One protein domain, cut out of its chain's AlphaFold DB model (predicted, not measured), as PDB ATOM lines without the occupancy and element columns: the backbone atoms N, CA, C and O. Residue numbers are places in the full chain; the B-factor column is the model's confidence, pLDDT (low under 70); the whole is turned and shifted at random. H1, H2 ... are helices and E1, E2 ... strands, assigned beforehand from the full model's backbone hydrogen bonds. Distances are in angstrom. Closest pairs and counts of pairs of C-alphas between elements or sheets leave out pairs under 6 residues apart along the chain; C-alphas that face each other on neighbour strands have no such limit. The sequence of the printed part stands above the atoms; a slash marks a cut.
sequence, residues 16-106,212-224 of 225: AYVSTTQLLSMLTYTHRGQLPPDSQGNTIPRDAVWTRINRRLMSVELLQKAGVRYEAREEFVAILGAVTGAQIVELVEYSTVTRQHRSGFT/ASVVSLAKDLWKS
ATOM      1  N   ALA A  16     208.186 257.249 196.533       91.81
ATOM      2  CA  ALA A  16     207.212 256.164 196.432       91.81
ATOM      3  C   ALA A  16     207.285 255.489 195.058       91.81
ATOM      4  O   ALA A  16     207.545 256.152 194.051       91.81
ATOM      5  N   TYR A  17     206.971 254.196 194.991       92.69
ATOM      6  CA  TYR A  17     206.662 253.552 193.715       92.69
ATOM      7  C   TYR A  17     205.243 253.920 193.273       92.69
ATOM      8  O   TYR A  17     204.311 253.865 194.074       92.69
ATOM      9  N   VAL A  18     205.082 254.281 192.001       92.94
ATOM     10  CA  VAL A  18     203.789 254.596 191.381       92.94
ATOM     11  C   VAL A  18     203.680 253.923 190.014       92.94
ATOM     12  O   VAL A  18     204.681 253.756 189.320       92.94
ATOM     13  N   SER A  19     202.478 253.533 189.596       91.94
ATOM     14  CA  SER A  19     202.246 253.041 188.229       91.94
ATOM     15  C   SER A  19     202.177 254.190 187.215       91.94
ATOM     16  O   SER A  19     201.862 255.325 187.577       91.94
ATOM     17  N   THR A  20     202.356 253.909 185.918       89.00
ATOM     18  CA  THR A  20     202.067 254.883 184.843       89.00
ATOM     19  C   THR A  20     200.644 255.458 184.951       89.00
ATOM     20  O   THR A  20     200.454 256.643 184.698       89.00
ATOM     21  N   THR A  21     199.636 254.669 185.348       88.94
ATOM     22  CA  THR A  21     198.263 255.173 185.572       88.94
ATOM     23  C   THR A  21     198.152 256.147 186.743       88.94
ATOM     24  O   THR A  21     197.515 257.188 186.595       88.94
ATOM     25  N   GLN A  22     198.787 255.853 187.880       89.75
ATOM     26  CA  GLN A  22     198.843 256.769 189.023       89.75
ATOM     27  C   GLN A  22     199.609 258.040 188.657       89.75
ATOM     28  O   GLN A  22     199.122 259.137 188.918       89.75
ATOM     29  N   LEU A  23     200.748 257.902 187.970       88.62
ATOM     30  CA  LEU A  23     201.526 259.026 187.467       88.62
ATOM     31  C   LEU A  23     200.657 259.915 186.569       88.62
ATOM     32  O   LEU A  23     200.475 261.083 186.882       88.62
ATOM     33  N   LEU A  24     200.027 259.366 185.525       88.12
ATOM     34  CA  LEU A  24     199.117 260.108 184.640       88.12
ATOM     35  C   LEU A  24     197.990 260.831 185.403       88.12
ATOM     36  O   LEU A  24     197.654 261.958 185.043       88.12
ATOM     37  N   SER A  25     197.452 260.227 186.468       87.62
ATOM     38  CA  SER A  25     196.466 260.874 187.345       87.62
ATOM     39  C   SER A  25     197.050 262.062 188.118       87.62
ATOM     40  O   SER A  25     196.357 263.059 188.292       87.62
ATOM     41  N   MET A  26     198.307 261.981 188.565       86.06
ATOM     42  CA  MET A  26     199.016 263.083 189.232       86.06
ATOM     43  C   MET A  26     199.447 264.185 188.253       86.06
ATOM     44  O   MET A  26     199.569 265.339 188.649       86.06
ATOM     45  N   LEU A  27     199.698 263.850 186.982       81.38
ATOM     46  CA  LEU A  27     200.232 264.793 185.993       81.38
ATOM     47  C   LEU A  27     199.198 265.766 185.411       81.38
ATOM     48  O   LEU A  27     199.638 266.713 184.757       81.38
ATOM     49  N   THR A  28     197.892 265.488 185.571       69.62
ATOM     50  CA  THR A  28     196.683 266.319 185.292       69.62
ATOM     51  C   THR A  28     196.615 267.148 183.991       69.62
ATOM     52  O   THR A  28     195.651 267.878 183.782       69.62
ATOM     53  N   TYR A  29     197.578 267.005 183.075       52.47
ATOM     54  CA  TYR A  29     197.771 267.890 181.915       52.47
ATOM     55  C   TYR A  29     198.201 267.173 180.624       52.47
ATOM     56  O   TYR A  29     198.313 267.792 179.565       52.47
ATOM     57  N   THR A  30     198.432 265.856 180.654       55.53
ATOM     58  CA  THR A  30     198.726 265.078 179.438       55.53
ATOM     59  C   THR A  30     197.430 264.796 178.670       55.53
ATOM     60  O   THR A  30     196.819 263.740 178.843       55.53
ATOM     61  N   HIS A  31     197.039 265.738 177.802       52.94
ATOM     62  CA  HIS A  31     195.793 265.823 177.009       52.94
ATOM     63  C   HIS A  31     195.317 264.569 176.233       52.94
ATOM     64  O   HIS A  31     194.273 264.622 175.587       52.94
ATOM     65  N   ARG A  32     196.059 263.453 176.240       63.56
ATOM     66  CA  ARG A  32     195.713 262.198 175.540       63.56
ATOM     67  C   ARG A  32     195.830 260.927 176.396       63.56
ATOM     68  O   ARG A  32     195.722 259.829 175.861       63.56
ATOM     69  N   GLY A  33     196.049 261.044 177.712       70.12
ATOM     70  CA  GLY A  33     196.063 259.889 178.630       70.12
ATOM     71  C   GLY A  33     197.156 258.846 178.343       70.12
ATOM     72  O   GLY A  33     196.971 257.658 178.623       70.12
ATOM     73  N   GLN A  34     198.265 259.285 177.744       74.12
ATOM     74  CA  GLN A  34     199.457 258.495 177.439       74.12
ATOM     75  C   GLN A  34     200.695 259.366 177.676       74.12
ATOM     76  O   GLN A  34     200.670 260.568 177.399       74.12
ATOM     77  N   LEU A  35     201.765 258.759 178.191       79.56
ATOM     78  CA  LEU A  35     203.079 259.396 178.271       79.56
ATOM     79  C   LEU A  35     203.767 259.327 176.898       79.56
ATOM     80  O   LEU A  35     203.494 258.392 176.140       79.56
ATOM     81  N   PRO A  36     204.680 260.258 176.564       82.25
ATOM     82  CA  PRO A  36     205.534 260.085 175.395       82.25
ATOM     83  C   PRO A  36     206.446 258.858 175.598       82.25
ATOM     84  O   PRO A  36     206.758 258.540 176.754       82.25
ATOM     85  N   PRO A  37     206.901 258.198 174.516       83.56
ATOM     86  CA  PRO A  37     207.671 256.952 174.581       83.56
ATOM     87  C   PRO A  37     208.945 257.053 175.436       83.56
ATOM     88  O   PRO A  37     209.375 258.145 175.817       83.56
ATOM     89  N   ASP A  38     209.540 255.911 175.778       83.06
ATOM     90  CA  ASP A  38     210.816 255.862 176.498       83.06
ATOM     91  C   ASP A  38     211.997 256.405 175.657       83.06
ATOM     92  O   ASP A  38     211.833 256.847 174.518       83.06
ATOM     93  N   SER A  39     213.210 256.396 176.220       74.25
ATOM     94  CA  SER A  39     214.417 256.858 175.516       74.25
ATOM     95  C   SER A  39     214.835 255.976 174.326       74.25
ATOM     96  O   SER A  39     215.717 256.380 173.574       74.25
ATOM     97  N   GLN A  40     214.207 254.812 174.136       75.25
ATOM     98  CA  GLN A  40     214.408 253.897 173.008       75.25
ATOM     99  C   GLN A  40     213.251 253.959 171.987       75.25
ATOM    100  O   GLN A  40     213.273 253.250 170.984       75.25
ATOM    101  N   GLY A  41     212.238 254.804 172.218       80.38
ATOM    102  CA  GLY A  41     211.053 254.923 171.364       80.38
ATOM    103  C   GLY A  41     209.926 253.930 171.678       80.38
ATOM    104  O   GLY A  41     208.916 253.937 170.976       80.38
ATOM    105  N   ASN A  42     210.039 253.111 172.730       82.94
ATOM    106  CA  ASN A  42     208.993 252.158 173.098       82.94
ATOM    107  C   ASN A  42     207.807 252.855 173.774       82.94
ATOM    108  O   ASN A  42     207.964 253.764 174.595       82.94
ATOM    109  N   THR A  43     206.599 252.364 173.501       86.19
ATOM    110  CA  THR A  43     205.391 252.775 174.224       86.19
ATOM    111  C   THR A  43     205.455 252.287 175.669       86.19
ATOM    112  O   THR A  43     205.520 251.086 175.922       86.19
ATOM    113  N   ILE A  44     205.390 253.214 176.628       85.12
ATOM    114  CA  ILE A  44     205.432 252.886 178.057       85.12
ATOM    115  C   ILE A  44     204.085 252.265 178.475       85.12
ATOM    116  O   ILE A  44     203.044 252.908 178.292       85.12
ATOM    117  N   PRO A  45     204.061 251.044 179.045       86.56
ATOM    118  CA  PRO A  45     202.812 250.395 179.414       86.56
ATOM    119  C   PRO A  45     202.196 251.017 180.682       86.56
ATOM    120  O   PRO A  45     202.857 251.689 181.483       86.56
ATOM    121  N   ARG A  46     200.878 250.845 180.843       86.44
ATOM    122  CA  ARG A  46     200.056 251.532 181.866       86.44
ATOM    123  C   ARG A  46     200.321 251.064 183.302       86.44
ATOM    124  O   ARG A  46     200.049 251.794 184.254       86.44
ATOM    125  N   ASP A  47     200.870 249.873 183.427       86.31
ATOM    126  CA  ASP A  47     201.309 249.183 184.633       86.31
ATOM    127  C   ASP A  47     202.824 249.304 184.876       86.31
ATOM    128  O   ASP A  47     203.303 248.813 185.896       86.31
ATOM    129  N   ALA A  48     203.585 249.991 184.005       89.50
ATOM    130  CA  ALA A  48     205.005 250.231 184.262       89.50
ATOM    131  C   ALA A  48     205.206 250.943 185.606       89.50
ATOM    132  O   ALA A  48     204.499 251.900 185.939       89.50
ATOM    133  N   VAL A  49     206.200 250.468 186.355       92.44
ATOM    134  CA  VAL A  49     206.597 251.035 187.644       92.44
ATOM    135  C   VAL A  49     207.473 252.258 187.411       92.44
ATOM    136  O   VAL A  49     208.412 252.221 186.617       92.44
ATOM    137  N   TRP A  50     207.186 253.320 188.149       93.31
ATOM    138  CA  TRP A  50     207.995 254.522 188.254       93.31
ATOM    139  C   TRP A  50     208.381 254.745 189.709       93.31
ATOM    140  O   TRP A  50     207.575 254.531 190.614       93.31
ATOM    141  N   THR A  51     209.586 255.252 189.943       93.94
ATOM    142  CA  THR A  51     209.988 255.742 191.264       93.94
ATOM    143  C   THR A  51     209.792 257.249 191.309       93.94
ATOM    144  O   THR A  51     210.547 258.000 190.690       93.94
ATOM    145  N   ARG A  52     208.765 257.699 192.034       93.00
ATOM    146  CA  ARG A  52     208.513 259.109 192.345       93.00
ATOM    147  C   ARG A  52     209.431 259.533 193.488       93.00
ATOM    148  O   ARG A  52     209.436 258.877 194.521       93.00
ATOM    149  N   ILE A  53     210.152 260.638 193.326       92.25
ATOM    150  CA  ILE A  53     211.054 261.238 194.322       92.25
ATOM    151  C   ILE A  53     210.747 262.742 194.416       92.25
ATOM    152  O   ILE A  53     210.461 263.391 193.408       92.25
ATOM    153  N   ASN A  54     210.791 263.311 195.620       90.94
ATOM    154  CA  ASN A  54     210.562 264.733 195.884       90.94
ATOM    155  C   ASN A  54     211.527 265.623 195.073       90.94
ATOM    156  O   ASN A  54     212.744 265.414 195.071       90.94
ATOM    157  N   ARG A  55     211.005 266.664 194.406       89.00
ATOM    158  CA  ARG A  55     211.791 267.581 193.558       89.00
ATOM    159  C   ARG A  55     212.921 268.277 194.316       89.00
ATOM    160  O   ARG A  55     213.935 268.653 193.720       89.00
ATOM    161  N   ARG A  56     212.778 268.450 195.631       86.00
ATOM    162  CA  ARG A  56     213.801 269.072 196.481       86.00
ATOM    163  C   ARG A  56     215.070 268.232 196.589       86.00
ATOM    164  O   ARG A  56     216.142 268.823 196.651       86.00
ATOM    165  N   LEU A  57     214.952 266.906 196.526       86.62
ATOM    166  CA  LEU A  57     216.040 265.962 196.787       86.62
ATOM    167  C   LEU A  57     216.848 265.566 195.546       86.62
ATOM    168  O   LEU A  57     217.835 264.858 195.685       86.62
ATOM    169  N   MET A  58     216.436 265.962 194.335       87.06
ATOM    170  CA  MET A  58     216.983 265.358 193.114       87.06
ATOM    171  C   MET A  58     217.136 266.352 191.955       87.06
ATOM    172  O   MET A  58     216.291 267.225 191.754       87.06
ATOM    173  N   SER A  59     218.243 266.279 191.208       86.31
ATOM    174  CA  SER A  59     218.560 267.214 190.111       86.31
ATOM    175  C   SER A  59     218.289 266.589 188.742       86.31
ATOM    176  O   SER A  59     218.731 265.477 188.469       86.31
ATOM    177  N   VAL A  60     217.625 267.333 187.848       88.25
ATOM    178  CA  VAL A  60     217.364 266.893 186.460       88.25
ATOM    179  C   VAL A  60     218.655 266.644 185.696       88.25
ATOM    180  O   VAL A  60     218.743 265.690 184.936       88.25
ATOM    181  N   GLU A  61     219.662 267.485 185.916       86.50
ATOM    182  CA  GLU A  61     220.934 267.437 185.191       86.50
ATOM    183  C   GLU A  61     221.669 266.112 185.419       86.50
ATOM    184  O   GLU A  61     222.324 265.609 184.511       86.50
ATOM    185  N   LEU A  62     221.511 265.515 186.605       86.94
ATOM    186  CA  LEU A  62     222.051 264.196 186.928       86.94
ATOM    187  C   LEU A  62     221.331 263.097 186.133       86.94
ATOM    188  O   LEU A  62     221.983 262.270 185.503       86.94
ATOM    189  N   LEU A  63     219.995 263.124 186.095       88.06
ATOM    190  CA  LEU A  63     219.189 262.151 185.345       88.06
ATOM    191  C   LEU A  63     219.410 262.253 183.834       88.06
ATOM    192  O   LEU A  63     219.499 261.239 183.146       88.06
ATOM    193  N   GLN A  64     219.533 263.478 183.324       86.62
ATOM    194  CA  GLN A  64     219.807 263.739 181.919       86.62
ATOM    195  C   GLN A  64     221.202 263.234 181.522       86.62
ATOM    196  O   GLN A  64     221.330 262.587 180.485       86.62
ATOM    197  N   LYS A  65     222.227 263.450 182.362       83.75
ATOM    198  CA  LYS A  65     223.570 262.866 182.171       83.75
ATOM    199  C   LYS A  65     223.562 261.337 182.229       83.75
ATOM    200  O   LYS A  65     224.292 260.707 181.475       83.75
ATOM    201  N   ALA A  66     222.724 260.749 183.079       81.06
ATOM    202  CA  ALA A  66     222.568 259.301 183.172       81.06
ATOM    203  C   ALA A  66     221.750 258.671 182.025       81.06
ATOM    204  O   ALA A  66     221.616 257.450 181.978       81.06
ATOM    205  N   GLY A  67     221.166 259.471 181.122       84.06
ATOM    206  CA  GLY A  67     220.385 258.978 179.979       84.06
ATOM    207  C   GLY A  67     219.072 258.271 180.346       84.06
ATOM    208  O   GLY A  67     218.473 257.610 179.494       84.06
ATOM    209  N   VAL A  68     218.606 258.388 181.595       85.25
ATOM    210  CA  VAL A  68     217.383 257.711 182.046       85.25
ATOM    211  C   VAL A  68     216.128 258.404 181.545       85.25
ATOM    212  O   VAL A  68     216.072 259.626 181.398       85.25
ATOM    213  N   ARG A  69     215.060 257.625 181.355       89.62
ATOM    214  CA  ARG A  69     213.729 258.188 181.147       89.62
ATOM    215  C   ARG A  69     213.188 258.702 182.482       89.62
ATOM    216  O   ARG A  69     212.948 257.919 183.400       89.62
ATOM    217  N   TYR A  70     212.981 260.010 182.574       91.19
ATOM    218  CA  TYR A  70     212.352 260.659 183.720       91.19
ATOM    219  C   TYR A  70     211.235 261.607 183.272       91.19
ATOM    220  O   TYR A  70     211.259 262.139 182.163       91.19
ATOM    221  N   GLU A  71     210.289 261.846 184.173       90.25
ATOM    222  CA  GLU A  71     209.265 262.882 184.081       90.25
ATOM    223  C   GLU A  71     209.525 263.903 185.196       90.25
ATOM    224  O   GLU A  71     209.474 263.576 186.383       90.25
ATOM    225  N   ALA A  72     209.862 265.138 184.822       90.19
ATOM    226  CA  ALA A  72     210.185 266.207 185.763       90.19
ATOM    227  C   ALA A  72     208.990 267.146 185.948       90.19
ATOM    228  O   ALA A  72     208.518 267.746 184.983       90.19
ATOM    229  N   ARG A  73     208.542 267.320 187.194       88.38
ATOM    230  CA  ARG A  73     207.491 268.265 187.583       88.38
ATOM    231  C   ARG A  73     207.971 269.206 188.686       88.38
ATOM    232  O   ARG A  73     209.098 269.103 189.173       88.38
ATOM    233  N   GLU A  74     207.116 270.165 189.021       83.75
ATOM    234  CA  GLU A  74     207.388 271.202 190.020       83.75
ATOM    235  C   GLU A  74     207.505 270.611 191.433       83.75
ATOM    236  O   GLU A  74     208.409 270.975 192.181       83.75
ATOM    237  N   GLU A  75     206.657 269.633 191.770       87.06
ATOM    238  CA  GLU A  75     206.639 268.987 193.091       87.06
ATOM    239  C   GLU A  75     207.527 267.735 193.182       87.06
ATOM    240  O   GLU A  75     208.129 267.458 194.222       87.06
ATOM    241  N   PHE A  76     207.633 266.960 192.099       90.94
ATOM    242  CA  PHE A  76     208.327 265.670 192.096       90.94
ATOM    243  C   PHE A  76     209.050 265.375 190.779       90.94
ATOM    244  O   PHE A  76     208.841 266.017 189.751       90.94
ATOM    245  N   VAL A  77     209.907 264.358 190.810       92.38
ATOM    246  CA  VAL A  77     210.508 263.738 189.630       92.38
ATOM    247  C   VAL A  77     210.207 262.249 189.671       92.38
ATOM    248  O   VAL A  77     210.409 261.616 190.702       92.38
ATOM    249  N   ALA A  78     209.715 261.689 188.572       93.00
ATOM    250  CA  ALA A  78     209.496 260.255 188.443       93.00
ATOM    251  C   ALA A  78     210.535 259.655 187.492       93.00
ATOM    252  O   ALA A  78     210.651 260.103 186.354       93.00
ATOM    253  N   ILE A  79     211.285 258.651 187.944       92.44
ATOM    254  CA  ILE A  79     212.201 257.859 187.108       92.44
ATOM    255  C   ILE A  79     211.455 256.603 186.648       92.44
ATOM    256  O   ILE A  79     210.777 255.975 187.461       92.44
ATOM    257  N   LEU A  80     211.568 256.226 185.372       90.44
ATOM    258  CA  LEU A  80     211.024 254.960 184.875       90.44
ATOM    259  C   LEU A  80     211.813 253.781 185.471       90.44
ATOM    260  O   LEU A  80     213.038 253.740 185.372       90.44
ATOM    261  N   GLY A  81     211.109 252.816 186.059       89.69
ATOM    262  CA  GLY A  81     211.681 251.666 186.762       89.69
ATOM    263  C   GLY A  81     211.623 251.776 188.290       89.69
ATOM    264  O   GLY A  81     211.303 252.821 188.865       89.69
ATOM    265  N   ALA A  82     211.933 250.661 188.956       87.75
ATOM    266  CA  ALA A  82     212.022 250.565 190.411       87.75
ATOM    267  C   ALA A  82     213.462 250.834 190.882       87.75
ATOM    268  O   ALA A  82     214.361 250.027 190.646       87.75
ATOM    269  N   VAL A  83     213.670 251.972 191.541       85.88
ATOM    270  CA  VAL A  83     214.933 252.393 192.163       85.88
ATOM    271  C   VAL A  83     214.860 252.031 193.644       85.88
ATOM    272  O   VAL A  83     213.928 252.447 194.330       85.88
ATOM    273  N   THR A  84     215.819 251.260 194.154       86.00
ATOM    274  CA  THR A  84     215.805 250.850 195.568       86.00
ATOM    275  C   THR A  84     216.149 252.020 196.489       86.00
ATOM    276  O   THR A  84     216.907 252.905 196.103       86.00
ATOM    277  N   GLY A  85     215.661 252.011 197.736       83.12
ATOM    278  CA  GLY A  85     215.927 253.095 198.697       83.12
ATOM    279  C   GLY A  85     217.416 253.444 198.843       83.12
ATOM    280  O   GLY A  85     217.765 254.617 198.838       83.12
ATOM    281  N   ALA A  86     218.305 252.442 198.851       83.56
ATOM    282  CA  ALA A  86     219.755 252.655 198.877       83.56
ATOM    283  C   ALA A  86     220.277 253.401 197.631       83.56
ATOM    284  O   ALA A  86     221.084 254.315 197.754       83.56
ATOM    285  N   GLN A  87     219.777 253.067 196.436       83.81
ATOM    286  CA  GLN A  87     220.108 253.797 195.207       83.81
ATOM    287  C   GLN A  87     219.535 255.221 195.221       83.81
ATOM    288  O   GLN A  87     220.157 256.127 194.675       83.81
ATOM    289  N   ILE A  88     218.374 255.443 195.852       85.62
ATOM    290  CA  ILE A  88     217.823 256.793 196.034       85.62
ATOM    291  C   ILE A  88     218.742 257.618 196.940       85.62
ATOM    292  O   ILE A  88     219.047 258.743 196.566       85.62
ATOM    293  N   VAL A  89     219.239 257.072 198.060       85.62
ATOM    294  CA  VAL A  89     220.217 257.758 198.933       85.62
ATOM    295  C   VAL A  89     221.435 258.214 198.121       85.62
ATOM    296  O   VAL A  89     221.717 259.409 198.086       85.62
ATOM    297  N   GLU A  90     222.082 257.307 197.378       84.44
ATOM    298  CA  GLU A  90     223.247 257.649 196.543       84.44
ATOM    299  C   GLU A  90     222.915 258.722 195.483       84.44
ATOM    300  O   GLU A  90     223.656 259.689 195.306       84.44
ATOM    301  N   LEU A  91     221.771 258.611 194.794       83.25
ATOM    302  CA  LEU A  91     221.329 259.608 193.807       83.25
ATOM    303  C   LEU A  91     221.049 260.982 194.436       83.25
ATOM    304  O   LEU A  91     221.331 262.010 193.812       83.25
ATOM    305  N   VAL A  92     220.498 261.015 195.654       87.06
ATOM    306  CA  VAL A  92     220.247 262.248 196.409       87.06
ATOM    307  C   VAL A  92     221.573 262.888 196.799       87.06
ATOM    308  O   VAL A  92     221.777 264.049 196.438       87.06
ATOM    309  N   GLU A  93     222.491 262.138 197.424       84.38
ATOM    310  CA  GLU A  93     223.849 262.588 197.767       84.38
ATOM    311  C   GLU A  93     224.545 263.213 196.555       84.38
ATOM    312  O   GLU A  93     224.920 264.390 196.594       84.38
ATOM    313  N   TYR A  94     224.613 262.491 195.432       81.94
ATOM    314  CA  TYR A  94     225.210 263.005 194.203       81.94
ATOM    315  C   TYR A  94     224.516 264.289 193.718       81.94
ATOM    316  O   TYR A  94     225.167 265.277 193.353       81.94
ATOM    317  N   SER A  95     223.185 264.346 193.774       82.31
ATOM    318  CA  SER A  95     222.464 265.557 193.390       82.31
ATOM    319  C   SER A  95     222.753 266.757 194.308       82.31
ATOM    320  O   SER A  95     222.761 267.888 193.812       82.31
ATOM    321  N   THR A  96     223.037 266.548 195.604       80.75
ATOM    322  CA  THR A  96     223.426 267.644 196.510       80.75
ATOM    323  C   THR A  96     224.769 268.242 196.108       80.75
ATOM    324  O   THR A  96     224.858 269.464 195.987       80.75
ATOM    325  N   VAL A  97     225.764 267.414 195.766       78.81
ATOM    326  CA  VAL A  97     227.075 267.863 195.258       78.81
ATOM    327  C   VAL A  97     226.906 268.684 193.972       78.81
ATOM    328  O   VAL A  97     227.435 269.791 193.854       78.81
ATOM    329  N   THR A  98     226.069 268.209 193.040       75.50
ATOM    330  CA  THR A  98     225.741 268.946 191.800       75.50
ATOM    331  C   THR A  98     225.110 270.314 192.094       75.50
ATOM    332  O   THR A  98     225.428 271.307 191.438       75.50
ATOM    333  N   ARG A  99     224.212 270.394 193.085       71.75
ATOM    334  CA  ARG A  99     223.543 271.644 193.489       71.75
ATOM    335  C   ARG A  99     224.502 272.612 194.185       71.75
ATOM    336  O   ARG A  99     224.478 273.801 193.869       71.75
ATOM    337  N   GLN A 100     225.373 272.116 195.065       70.50
ATOM    338  CA  GLN A 100     226.397 272.921 195.738       70.50
ATOM    339  C   GLN A 100     227.328 273.595 194.721       70.50
ATOM    340  O   GLN A 100     227.509 274.814 194.781       70.50
ATOM    341  N   HIS A 101     227.799 272.846 193.715       63.94
ATOM    342  CA  HIS A 101     228.644 273.386 192.644       63.94
ATOM    343  C   HIS A 101     227.975 274.536 191.869       63.94
ATOM    344  O   HIS A 101     228.663 275.433 191.397       63.94
ATOM    345  N   ARG A 102     226.638 274.572 191.756       60.09
ATOM    346  CA  ARG A 102     225.923 275.707 191.137       60.09
ATOM    347  C   ARG A 102     225.795 276.906 192.074       60.09
ATOM    348  O   ARG A 102     225.971 278.036 191.630       60.09
ATOM    349  N   SER A 103     225.529 276.671 193.361       57.41
ATOM    350  CA  SER A 103     225.395 277.746 194.357       57.41
ATOM    351  C   SER A 103     226.687 278.543 194.588       57.41
ATOM    352  O   SER A 103     226.619 279.719 194.940       57.41
ATOM    353  N   GLY A 104     227.856 277.947 194.312       52.81
ATOM    354  CA  GLY A 104     229.151 278.632 194.376       52.81
ATOM    355  C   GLY A 104     229.325 279.770 193.360       52.81
ATOM    356  O   GLY A 104     230.066 280.709 193.633       52.81
ATOM    357  N   PHE A 105     228.616 279.742 192.224       51.09
ATOM    358  CA  PHE A 105     228.740 280.768 191.174       51.09
ATOM    359  C   PHE A 105     227.780 281.954 191.342       51.09
ATOM    360  O   PHE A 105     227.975 282.991 190.717       51.09
ATOM    361  N   THR A 106     226.742 281.843 192.176       51.47
ATOM    362  CA  THR A 106     225.671 282.857 192.250       51.47
ATOM    363  C   THR A 106     225.848 283.899 193.358       51.47
ATOM    364  O   THR A 106     224.944 284.702 193.568       51.47
ATOM    365  N   ALA A 212     220.961 249.938 188.519       47.25
ATOM    366  CA  ALA A 212     222.360 249.778 188.914       47.25
ATOM    367  C   ALA A 212     223.341 250.430 187.915       47.25
ATOM    368  O   ALA A 212     224.323 251.030 188.335       47.25
ATOM    369  N   SER A 213     223.045 250.390 186.609       54.84
ATOM    370  CA  SER A 213     223.834 251.061 185.565       54.84
ATOM    371  C   SER A 213     223.823 252.584 185.729       54.84
ATOM    372  O   SER A 213     224.836 253.236 185.528       54.84
ATOM    373  N   VAL A 214     222.697 253.157 186.163       53.47
ATOM    374  CA  VAL A 214     222.514 254.604 186.393       53.47
ATOM    375  C   VAL A 214     223.410 255.096 187.528       53.47
ATOM    376  O   VAL A 214     224.084 256.116 187.399       53.47
ATOM    377  N   VAL A 215     223.446 254.334 188.621       57.25
ATOM    378  CA  VAL A 215     224.322 254.579 189.770       57.25
ATOM    379  C   VAL A 215     225.797 254.401 189.398       57.25
ATOM    380  O   VAL A 215     226.617 255.242 189.765       57.25
ATOM    381  N   SER A 216     226.144 253.355 188.639       59.62
ATOM    382  CA  SER A 216     227.515 253.154 188.151       59.62
ATOM    383  C   SER A 216     227.959 254.272 187.204       59.62
ATOM    384  O   SER A 216     229.032 254.826 187.394       59.62
ATOM    385  N   LEU A 217     227.112 254.696 186.261       55.12
ATOM    386  CA  LEU A 217     227.392 255.825 185.368       55.12
ATOM    387  C   LEU A 217     227.581 257.136 186.144       55.12
ATOM    388  O   LEU A 217     228.500 257.889 185.841       55.12
ATOM    389  N   ALA A 218     226.760 257.406 187.166       55.59
ATOM    390  CA  ALA A 218     226.943 258.573 188.032       55.59
ATOM    391  C   ALA A 218     228.277 258.521 188.804       55.59
ATOM    392  O   ALA A 218     228.963 259.538 188.903       55.59
ATOM    393  N   LYS A 219     228.673 257.335 189.289       58.09
ATOM    394  CA  LYS A 219     229.973 257.087 189.934       58.09
ATOM    395  C   LYS A 219     231.144 257.305 188.972       58.09
ATOM    396  O   LYS A 219     232.062 258.053 189.299       58.09
ATOM    397  N   ASP A 220     231.104 256.694 187.793       56.41
ATOM    398  CA  ASP A 220     232.205 256.722 186.824       56.41
ATOM    399  C   ASP A 220     232.388 258.112 186.195       56.41
ATOM    400  O   ASP A 220     233.521 258.562 186.013       56.41
ATOM    401  N   LEU A 221     231.296 258.850 185.952       54.69
ATOM    402  CA  LEU A 221     231.347 260.210 185.401       54.69
ATOM    403  C   LEU A 221     232.073 261.220 186.303       54.69
ATOM    404  O   LEU A 221     232.548 262.231 185.787       54.69
ATOM    405  N   TRP A 222     232.146 260.998 187.623       52.06
ATOM    406  CA  TRP A 222     232.801 261.926 188.568       52.06
ATOM    407  C   TRP A 222     234.110 261.401 189.147       52.06
ATOM    408  O   TRP A 222     234.894 262.182 189.672       52.06
ATOM    409  N   LYS A 223     234.401 260.107 188.990       49.53
ATOM    410  CA  LYS A 223     235.716 259.533 189.313       49.53
ATOM    411  C   LYS A 223     236.814 259.910 188.309       49.53
ATOM    412  O   LYS A 223     237.967 259.544 188.509       49.53
ATOM    413  N   SER A 224     236.433 260.592 187.227       44.72
ATOM    414  CA  SER A 224     237.281 260.951 186.091       44.72
ATOM    415  C   SER A 224     237.431 262.472 185.895       44.72
ATOM    416  O   SER A 224     237.779 262.900 184.793       44.72
TER     417      SER A 224
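This is residues 16 to 106 and 212 to 224 of the 225 residues of an uncharacterized protein of Metarhizium rileyi (UniProt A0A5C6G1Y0). A small twisted sheet of four strands stands in the middle, with H1 on one side of it and H2, H3 and H4 grouped on the other. The long link of residues 28 to 48 runs round the outside, and residues 100 to 106, of which 100 to 103 belong to H3, stick out. The 104 printed residues include E1, H1, E2, H2, E3, E4, H3 and H4 in that order; the sheet, E1 E2 E4 E3, is antiparallel and the class is mixed, helices and strands. The whole is compact, with a radius of gyration of the C-alphas of 14.3 A and spans of 41 by 29 by 24 A.

Find C-alpha 16 at (207.212, 256.164, 196.432), where E1, residues 16 to 19, begins. Beside it look for E2, residues 49 to 54, 16.5 A long, then E4, residues 76 to 80, 13.2 A, and E3, residues 70 to 72. H1 is residues 20 to 27 and H2 residues 60 to 65. H3, residues 85 to 103, runs 26.8 A from (215.927, 253.095, 198.697); H4, residues 212 to 222, runs 16.0 A to (232.801, 261.926, 188.568).

The sheet is only just strongly twisted, its C-alphas up to 4.3 A off the best plane. Look for N 18 and O 50 at 2.9 A between E1 and E2, N 51 and O 79 at 2.8 A between E2 and E4, and N 71 and O 78 at 2.8 A in the hairpin E3 and E4. E2, H2 and E3 make a split strand-helix-strand unit, two strands running the same way with E4 between them, its crossover right-handed. H1 is on the sheet, the C-alphas of Thr 20 and Val 49 closest to E2 at 6.6 A. H2 only grazes the sheet with residues 60 to 64; H3 is only just on it, with 5 pairs of C-alphas within 10 A, and only grazes it with residues 85 to 92. H3 touches H4 with residues 87 to 94 alone, at a shallow tilt of 28 degrees, the same way; the closest C-alphas, of Gln 87 and Val 215, are 6.9 A apart. H2 is close to but not clearly touching H3, about perpendicular at 77 degrees, with the C-alphas of Leu 62 and Ser 95 closest at 6.6 A. H1 and H3 are apart. In H1, H2 and H3 every O i to N i+4 pair is within hydrogen-bond range; in H4, 6 of 7 are.

The C-alphas farthest apart, of Arg 32 and Ser 224, are 42.9 A from each other. Residues 107 to 211 are not printed, and C-alphas 106 and 212 are 33.4 A apart across the cut. Of the links printed whole, H1 to E2 is long. Confidence is under 70 at residues 28 to 32, 101 to 106 and 212 to 224.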